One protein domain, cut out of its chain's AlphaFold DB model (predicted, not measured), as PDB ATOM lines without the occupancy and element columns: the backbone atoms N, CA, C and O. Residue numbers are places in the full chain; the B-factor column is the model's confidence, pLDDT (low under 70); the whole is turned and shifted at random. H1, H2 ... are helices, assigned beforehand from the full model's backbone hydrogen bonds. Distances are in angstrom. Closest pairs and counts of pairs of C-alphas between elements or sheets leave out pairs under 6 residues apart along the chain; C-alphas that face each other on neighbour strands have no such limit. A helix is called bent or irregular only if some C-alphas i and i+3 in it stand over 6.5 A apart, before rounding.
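This is residues 2 to 39 and 46 to 74 of the 102 residues of the protein "DUF1232 domain-containing protein" of Leptolyngbya sp. PCC 7375 (UniProt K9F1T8). Three helices follow one another as a flat, open zigzag: H1 and H2 meet near their ends as a V, and H3 stands by itself beyond a cut in the chain, touching no helix. There is no shared core, and residues 69 to 74 form a short tail that turns aside from the end of H3. The printed part has 67 residues with three named helices in the order H1, H2, H3 and no named strand, and its class is all helix. It is extended, with a radius of gyration of the C-alphas of 21.1 A, and the C-alphas span 64 by 34 by 13 A.

H1, residues 2 to 17, touches H2, residues 19 to 34, and the closest C-alphas are those of Leu 16 and Arg 22, 4.4 A apart. H1 touches H2 with residues 12 to 16 alone, and H2 touches H1 with residues 21 to 26 alone. Their lines stand at a steep tilt of 64 degrees, and they run opposite ways. Their centres are 15.0 A apart. H3, residues 47 to 68, is apart from H1 and from H2. In H1 every pair of O i and N i+4 is within hydrogen-bond range, while 10 of 12 such pairs are in H2 and 17 of 18 in H3.

H1 begins at Lys 2, with its C-alpha at (119.259, 144.660, 248.032), and measures 22.7 A from first to last C-alpha at Arg 17. A tight link of one residue, Asn 18, leads to H2, which runs 21.9 A from Pro 19 to Leu 34, where the C-alpha is at (139.507, 160.612, 235.425). H2 is irregular, but only just: C-alphas 20 and 23 are 6.6 A apart. H3 is the longest helix, with 22 residues and 31.4 A from Leu 47 to Gln 68, and its last C-alpha is at (159.014, 174.397, 209.544).

The two C-alphas farthest apart are those of Gln 3 and Gly 70, at 65.4 A. Residues 40 to 45 are not printed, and the C-alphas of residues 39 and 46 are 15.6 A apart across this cut, which lies in the link from H2 to H3. Residues 2 to 11, 27 to 39, 46 to 64 and 66 to 72 stand free. The mean pLDDT of the printed part is 71.4, and 23 residues are under 70, namely 30 to 39, 46 to 51 and 68 to 74.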
ATOM      1  N   LYS A   2     119.733 144.664 249.439       70.31
ATOM      2  CA  LYS A   2     119.259 144.660 248.032       70.31
ATOM      3  C   LYS A   2     118.394 145.874 247.634       70.31
ATOM      4  O   LYS A   2     118.642 146.484 246.606       70.31
ATOM      5  N   GLN A   3     117.489 146.298 248.518       80.75
ATOM      6  CA  GLN A   3     116.586 147.442 248.302       80.75
ATOM      7  C   GLN A   3     117.314 148.783 248.066       80.75
ATOM      8  O   GLN A   3     116.840 149.642 247.325       80.75
ATOM      9  N   LEU A   4     118.484 148.967 248.688       80.62
ATOM     10  CA  LEU A   4     119.265 150.203 248.583       80.62
ATOM     11  C   LEU A   4     120.009 150.266 247.244       80.62
ATOM     12  O   LEU A   4     120.016 151.305 246.589       80.62
ATOM     13  N   VAL A   5     120.554 149.127 246.808       81.75
ATOM     14  CA  VAL A   5     121.207 148.981 245.501       81.75
ATOM     15  C   VAL A   5     120.202 149.191 244.367       81.75
ATOM     16  O   VAL A   5     120.477 149.947 243.441       81.75
ATOM     17  N   GLU A   6     119.014 148.593 244.467       84.75
ATOM     18  CA  GLU A   6     117.939 148.766 243.480       84.75
ATOM     19  C   GLU A   6     117.482 150.227 243.377       84.75
ATOM     20  O   GLU A   6     117.298 150.742 242.274       84.75
ATOM     21  N   SER A   7     117.379 150.926 244.511       81.00
ATOM     22  CA  SER A   7     117.007 152.346 244.548       81.00
ATOM     23  C   SER A   7     118.068 153.244 243.902       81.00
ATOM     24  O   SER A   7     117.733 154.125 243.110       81.00
ATOM     25  N   PHE A   8     119.350 152.995 244.181       83.44
ATOM     26  CA  PHE A   8     120.460 153.701 243.533       83.44
ATOM     27  C   PHE A   8     120.482 153.456 242.025       83.44
ATOM     28  O   PHE A   8     120.645 154.389 241.240       83.44
ATOM     29  N   TYR A   9     120.269 152.207 241.617       84.19
ATOM     30  CA  TYR A   9     120.246 151.826 240.212       84.19
ATOM     31  C   TYR A   9     119.086 152.492 239.465       84.19
ATOM     32  O   TYR A   9     119.268 153.007 238.361       84.19
ATOM     33  N   ALA A  10     117.907 152.555 240.087       84.50
ATOM     34  CA  ALA A  10     116.754 153.264 239.548       84.50
ATOM     35  C   ALA A  10     117.022 154.773 239.408       84.50
ATOM     36  O   ALA A  10     116.713 155.347 238.363       84.50
ATOM     37  N   LEU A  11     117.646 155.403 240.410       83.62
ATOM     38  CA  LEU A  11     118.006 156.825 240.384       83.62
ATOM     39  C   LEU A  11     119.021 157.132 239.272       83.62
ATOM     40  O   LEU A  11     118.802 158.039 238.470       83.62
ATOM     41  N   TYR A  12     120.086 156.330 239.182       83.00
ATOM     42  CA  TYR A  12     121.122 156.445 238.156       83.00
ATOM     43  C   TYR A  12     120.521 156.283 236.755       83.00
ATOM     44  O   TYR A  12     120.649 157.162 235.903       83.00
ATOM     45  N   ARG A  13     119.752 155.210 236.527       83.25
ATOM     46  CA  ARG A  13     119.081 154.934 235.245       83.25
ATOM     47  C   ARG A  13     118.118 156.051 234.844       83.25
ATOM     48  O   ARG A  13     118.050 156.408 233.667       83.25
ATOM     49  N   ASN A  14     117.369 156.597 235.800       83.31
ATOM     50  CA  ASN A  14     116.428 157.681 235.538       83.31
ATOM     51  C   ASN A  14     117.157 159.001 235.239       83.31
ATOM     52  O   ASN A  14     116.745 159.742 234.347       83.31
ATOM     53  N   GLY A  15     118.277 159.272 235.911       80.25
ATOM     54  CA  GLY A  15     119.132 160.425 235.641       80.25
ATOM     55  C   GLY A  15     119.770 160.388 234.248       80.25
ATOM     56  O   GLY A  15     119.730 161.394 233.542       80.25
ATOM     57  N   LEU A  16     120.245 159.220 233.787       78.19
ATOM     58  CA  LEU A  16     120.776 159.060 232.423       78.19
ATOM     59  C   LEU A  16     119.710 159.226 231.325       78.19
ATOM     60  O   LEU A  16     120.033 159.681 230.228       78.19
ATOM     61  N   ARG A  17     118.443 158.872 231.592       81.81
ATOM     62  CA  ARG A  17     117.330 159.058 230.636       81.81
ATOM     63  C   ARG A  17     116.932 160.521 230.445       81.81
ATOM     64  O   ARG A  17     116.302 160.839 229.441       81.81
ATOM     65  N   ASN A  18     117.278 161.402 231.380       81.19
ATOM     66  CA  ASN A  18     116.961 162.822 231.291       81.19
ATOM     67  C   ASN A  18     118.123 163.581 230.631       81.19
ATOM     68  O   ASN A  18     119.175 163.706 231.254       81.19
ATOM     69  N   PRO A  19     117.964 164.163 229.427       73.31
ATOM     70  CA  PRO A  19     119.079 164.759 228.679       73.31
ATOM     71  C   PRO A  19     119.780 165.907 229.424       73.31
ATOM     72  O   PRO A  19     120.979 166.099 229.245       73.31
ATOM     73  N   LYS A  20     119.063 166.616 230.309       79.06
ATOM     74  CA  LYS A  20     119.618 167.680 231.167       79.06
ATOM     75  C   LYS A  20     120.570 167.154 232.247       79.06
ATOM     76  O   LYS A  20     121.571 167.793 232.539       79.06
ATOM     77  N   TYR A  21     120.264 165.995 232.831       77.44
ATOM     78  CA  TYR A  21     121.052 165.389 233.913       77.44
ATOM     79  C   TYR A  21     122.018 164.314 233.406       77.44
ATOM     80  O   TYR A  21     122.951 163.944 234.113       77.44
ATOM     81  N   ARG A  22     121.837 163.858 232.161       77.88
ATOM     82  CA  ARG A  22     122.695 162.877 231.497       77.88
ATOM     83  C   ARG A  22     124.140 163.354 231.446       77.88
ATOM     84  O   ARG A  22     125.020 162.616 231.864       77.88
ATOM     85  N   TRP A  23     124.372 164.591 231.006       73.75
ATOM     86  CA  TRP A  23     125.715 165.177 230.981       73.75
ATOM     87  C   TRP A  23     126.311 165.351 232.380       73.75
ATOM     88  O   TRP A  23     127.497 165.117 232.540       73.75
ATOM     89  N   LEU A  24     125.505 165.676 233.398       79.94
ATOM     90  CA  LEU A  24     125.977 165.824 234.781       79.94
ATOM     91  C   LEU A  24     126.390 164.484 235.399       79.94
ATOM     92  O   LEU A  24     127.417 164.417 236.061       79.94
ATOM     93  N   ILE A  25     125.630 163.409 235.166       80.75
ATOM     94  CA  ILE A  25     125.999 162.065 235.636       80.75
ATOM     95  C   ILE A  25     127.188 161.520 234.849       80.75
ATOM     96  O   ILE A  25     128.083 160.941 235.449       80.75
ATOM     97  N   ILE A  26     127.226 161.725 233.529       76.81
ATOM     98  CA  ILE A  26     128.378 161.331 232.713       76.81
ATOM     99  C   ILE A  26     129.620 162.082 233.178       76.81
ATOM    100  O   ILE A  26     130.599 161.420 233.467       76.81
ATOM    101  N   PHE A  27     129.577 163.407 233.352       74.50
ATOM    102  CA  PHE A  27     130.694 164.152 233.937       74.50
ATOM    103  C   PHE A  27     131.007 163.697 235.359       74.50
ATOM    104  O   PHE A  27     132.168 163.551 235.676       74.50
ATOM    105  N   GLY A  28     130.025 163.428 236.216       74.31
ATOM    106  CA  GLY A  28     130.278 162.953 237.579       74.31
ATOM    107  C   GLY A  28     131.005 161.607 237.608       74.31
ATOM    108  O   GLY A  28     131.981 161.454 238.332       74.31
ATOM    109  N   THR A  29     130.576 160.651 236.781       71.31
ATOM    110  CA  THR A  29     131.210 159.332 236.647       71.31
ATOM    111  C   THR A  29     132.551 159.424 235.922       71.31
ATOM    112  O   THR A  29     133.506 158.759 236.305       71.31
ATOM    113  N   LEU A  30     132.639 160.256 234.887       64.69
ATOM    114  CA  LEU A  30     133.848 160.466 234.108       64.69
ATOM    115  C   LEU A  30     134.900 161.183 234.955       64.69
ATOM    116  O   LEU A  30     136.010 160.699 235.022       64.69
ATOM    117  N   THR A  31     134.544 162.230 235.699       66.38
ATOM    118  CA  THR A  31     135.393 162.876 236.710       66.38
ATOM    119  C   THR A  31     135.743 161.920 237.846       66.38
ATOM    120  O   THR A  31     136.860 161.966 238.328       66.38
ATOM    121  N   TYR A  32     134.854 161.015 238.262       62.41
ATOM    122  CA  TYR A  32     135.195 159.970 239.236       62.41
ATOM    123  C   TYR A  32     136.240 158.972 238.696       62.41
ATOM    124  O   TYR A  32     137.067 158.488 239.459       62.41
ATOM    125  N   ILE A  33     136.230 158.681 237.389       56.97
ATOM    126  CA  ILE A  33     137.190 157.778 236.725       56.97
ATOM    127  C   ILE A  33     138.493 158.504 236.334       56.97
ATOM    128  O   ILE A  33     139.572 157.935 236.463       56.97
ATOM    129  N   LEU A  34     138.399 159.750 235.862       54.44
ATOM    130  CA  LEU A  34     139.507 160.612 235.425       54.44
ATOM    131  C   LEU A  34     140.108 161.452 236.548       54.44
ATOM    132  O   LEU A  34     141.066 162.174 236.300       54.44
ATOM    133  N   SER A  35     139.579 161.373 237.765       49.91
ATOM    134  CA  SER A  35     140.225 161.936 238.943       49.91
ATOM    135  C   SER A  35     141.057 160.857 239.637       49.91
ATOM    136  O   SER A  35     140.552 160.158 240.515       49.91
ATOM    137  N   PRO A  36     142.367 160.764 239.357       52.88
ATOM    138  CA  PRO A  36     143.338 160.231 240.301       52.88
ATOM    139  C   PRO A  36     143.665 161.266 241.403       52.88
ATOM    140  O   PRO A  36     144.782 161.298 241.913       52.88
ATOM    141  N   ILE A  37     142.715 162.140 241.768       55.19
ATOM    142  CA  ILE A  37     142.901 163.232 242.741       55.19
ATOM    143  C   ILE A  37     142.202 162.917 244.071       55.19
ATOM    144  O   ILE A  37     142.171 163.752 244.964       55.19
ATOM    145  N   ASP A  38     141.675 161.706 244.266       59.25
ATOM    146  CA  ASP A  38     141.096 161.341 245.565       59.25
ATOM    147  C   ASP A  38     141.649 160.014 246.095       59.25
ATOM    148  O   ASP A  38     140.889 159.093 246.357       59.25
ATOM    149  N   ILE A  39     142.993 159.913 246.149       49.09
ATOM    150  CA  ILE A  39     143.856 159.100 247.052       49.09
ATOM    151  C   ILE A  39     145.317 159.162 246.537       49.09
ATOM    152  O   ILE A  39     145.974 158.161 246.276       49.09
ATOM    153  N   ILE A  46     156.427 162.021 240.185       56.00
ATOM    154  CA  ILE A  46     156.860 161.514 238.869       56.00
ATOM    155  C   ILE A  46     155.705 161.428 237.854       56.00
ATOM    156  O   ILE A  46     155.917 161.736 236.687       56.00
ATOM    157  N   LEU A  47     154.484 161.037 238.255       52.00
ATOM    158  CA  LEU A  47     153.362 160.946 237.301       52.00
ATOM    159  C   LEU A  47     152.821 162.322 236.892       52.00
ATOM    160  O   LEU A  47     152.383 162.463 235.756       52.00
ATOM    161  N   GLY A  48     152.916 163.337 237.762       56.72
ATOM    162  CA  GLY A  48     152.582 164.718 237.385       56.72
ATOM    163  C   GLY A  48     153.454 165.245 236.237       56.72
ATOM    164  O   GLY A  48     152.972 165.976 235.384       56.72
ATOM    165  N   TRP A  49     154.707 164.783 236.142       57.44
ATOM    166  CA  TRP A  49     155.614 165.164 235.053       57.44
ATOM    167  C   TRP A  49     155.284 164.478 233.731       57.44
ATOM    168  O   TRP A  49     155.711 164.957 232.686       57.44
ATOM    169  N   ILE A  50     154.586 163.338 233.752       59.09
ATOM    170  CA  ILE A  50     154.206 162.639 232.520       59.09
ATOM    171  C   ILE A  50     153.126 163.441 231.799       59.09
ATOM    172  O   ILE A  50     153.227 163.622 230.590       59.09
ATOM    173  N   ASP A  51     152.151 163.967 232.538       62.12
ATOM    174  CA  ASP A  51     151.101 164.823 231.978       62.12
ATOM    175  C   ASP A  51     151.689 166.136 231.430       62.12
ATOM    176  O   ASP A  51     151.520 166.457 230.251       62.12
ATOM    177  N   ASP A  52     152.522 166.819 232.226       72.69
ATOM    178  CA  ASP A  52     153.249 168.015 231.781       72.69
ATOM    179  C   ASP A  52     154.195 167.715 230.600       72.69
ATOM    180  O   ASP A  52     154.322 168.508 229.668       72.69
ATOM    181  N   GLY A  53     154.852 166.554 230.595       73.31
ATOM    182  CA  GLY A  53     155.785 166.129 229.553       73.31
ATOM    183  C   GLY A  53     155.093 165.843 228.224       73.31
ATOM    184  O   GLY A  53     155.589 166.255 227.174       73.31
ATOM    185  N   VAL A  54     153.928 165.199 228.251       77.00
ATOM    186  CA  VAL A  54     153.098 164.986 227.058       77.00
ATOM    187  C   VAL A  54     152.642 166.331 226.493       77.00
ATOM    188  O   VAL A  54     152.800 166.568 225.294       77.00
ATOM    189  N   LEU A  55     152.176 167.244 227.350       72.12
ATOM    190  CA  LEU A  55     151.748 168.582 226.942       72.12
ATOM    191  C   LEU A  55     152.897 169.402 226.327       72.12
ATOM    192  O   LEU A  55     152.723 170.034 225.284       72.12
ATOM    193  N   ILE A  56     154.093 169.353 226.923       77.56
ATOM    194  CA  ILE A  56     155.299 170.019 226.405       77.56
ATOM    195  C   ILE A  56     155.727 169.424 225.061       77.56
ATOM    196  O   ILE A  56     156.098 170.171 224.157       77.56
ATOM    197  N   THR A  57     155.675 168.099 224.903       76.94
ATOM    198  CA  THR A  57     156.072 167.429 223.654       76.94
ATOM    199  C   THR A  57     155.124 167.792 222.513       76.94
ATOM    200  O   THR A  57     155.580 168.067 221.404       76.94
ATOM    201  N   LEU A  58     153.821 167.870 222.796       79.19
ATOM    202  CA  LEU A  58     152.807 168.331 221.849       79.19
ATOM    203  C   LEU A  58     153.051 169.791 221.436       79.19
ATOM    204  O   LEU A  58     153.112 170.090 220.248       79.19
ATOM    205  N   LEU A  59     153.275 170.685 222.404       80.12
ATOM    206  CA  LEU A  59     153.553 172.100 222.144       80.12
ATOM    207  C   LEU A  59     154.843 172.291 221.342       80.12
ATOM    208  O   LEU A  59     154.877 173.083 220.407       80.12
ATOM    209  N   LEU A  60     155.910 171.567 221.681       82.12
ATOM    210  CA  LEU A  60     157.181 171.647 220.965       82.12
ATOM    211  C   LEU A  60     157.046 171.149 219.526       82.12
ATOM    212  O   LEU A  60     157.624 171.740 218.619       82.12
ATOM    213  N   THR A  61     156.269 170.087 219.328       82.56
ATOM    214  CA  THR A  61     155.959 169.536 218.009       82.56
ATOM    215  C   THR A  61     155.176 170.550 217.178       82.56
ATOM    216  O   THR A  61     155.576 170.841 216.058       82.56
ATOM    217  N   GLU A  62     154.150 171.180 217.750       78.19
ATOM    218  CA  GLU A  62     153.359 172.230 217.097       78.19
ATOM    219  C   GLU A  62     154.208 173.456 216.737       78.19
ATOM    220  O   GLU A  62     154.170 173.958 215.617       78.19
ATOM    221  N   VAL A  63     155.053 173.918 217.660       81.75
ATOM    222  CA  VAL A  63     155.970 175.039 217.416       81.75
ATOM    223  C   VAL A  63     157.007 174.682 216.349       81.75
ATOM    224  O   VAL A  63     157.347 175.527 215.523       81.75
ATOM    225  N   PHE A  64     157.497 173.442 216.326       83.75
ATOM    226  CA  PHE A  64     158.403 172.955 215.290       83.75
ATOM    227  C   PHE A  64     157.705 172.869 213.929       83.75
ATOM    228  O   PHE A  64     158.284 173.292 212.931       83.75
ATOM    229  N   TYR A  65     156.449 172.422 213.890       75.94
ATOM    230  CA  TYR A  65     155.616 172.453 212.692       75.94
ATOM    231  C   TYR A  65     155.348 173.873 212.215       75.94
ATOM    232  O   TYR A  65     155.474 174.107 211.025       75.94
ATOM    233  N   LEU A  66     155.068 174.835 213.093       76.75
ATOM    234  CA  LEU A  66     154.905 176.246 212.718       76.75
ATOM    235  C   LEU A  66     156.214 176.863 212.214       76.75
ATOM    236  O   LEU A  66     156.214 177.663 211.281       76.75
ATOM    237  N   PHE A  67     157.345 176.478 212.803       77.50
ATOM    238  CA  PHE A  67     158.664 176.961 212.402       77.50
ATOM    239  C   PHE A  67     159.141 176.344 211.077       77.50
ATOM    240  O   PHE A  67     159.765 177.024 210.263       77.50
ATOM    241  N   GLN A  68     158.815 175.074 210.828       69.12
ATOM    242  CA  GLN A  68     159.014 174.397 209.544       69.12
ATOM    243  C   GLN A  68     157.926 174.786 208.519       69.12
ATOM    244  O   GLN A  68     158.131 174.702 207.308       69.12
ATOM    245  N   GLY A  69     156.787 175.257 209.022       53.75
ATOM    246  CA  GLY A  69     155.528 175.526 208.348       53.75
ATOM    247  C   GLY A  69     155.307 176.997 208.018       53.75
ATOM    248  O   GLY A  69     154.230 177.538 208.242       53.75
ATOM    249  N   GLY A  70     156.198 177.548 207.195       53.44
ATOM    250  CA  GLY A  70     155.728 178.307 206.024       53.44
ATOM    251  C   GLY A  70     154.946 177.427 205.022       53.44
ATOM    252  O   GLY A  70     154.950 177.692 203.824       53.44
ATOM    253  N   PHE A  71     154.331 176.342 205.493       55.03
ATOM    254  CA  PHE A  71     153.716 175.250 204.767       55.03
ATOM    255  C   PHE A  71     152.499 174.845 205.596       55.03
ATOM    256  O   PHE A  71     152.647 174.235 206.647       55.03
ATOM    257  N   ASN A  72     151.325 175.299 205.163       61.72
ATOM    258  CA  ASN A  72     150.047 175.081 205.833       61.72
ATOM    259  C   ASN A  72     149.659 173.595 205.785       61.72
ATOM    260  O   ASN A  72     149.543 173.061 204.677       61.72
ATOM    261  N   PRO A  73     149.317 172.969 206.917       48.91
ATOM    262  CA  PRO A  73     148.354 171.889 206.933       48.91
ATOM    263  C   PRO A  73     147.151 172.377 207.735       48.91
ATOM    264  O   PRO A  73     147.206 172.571 208.945       48.91
ATOM    265  N   SER A  74     146.090 172.679 206.997       55.22
ATOM    266  CA  SER A  74     144.782 173.059 207.508       55.22
ATOM    267  C   SER A  74     144.300 172.074 208.575       55.22
ATOM    268  O   SER A  74     144.514 170.873 208.439       55.22
TER     269      SER A  74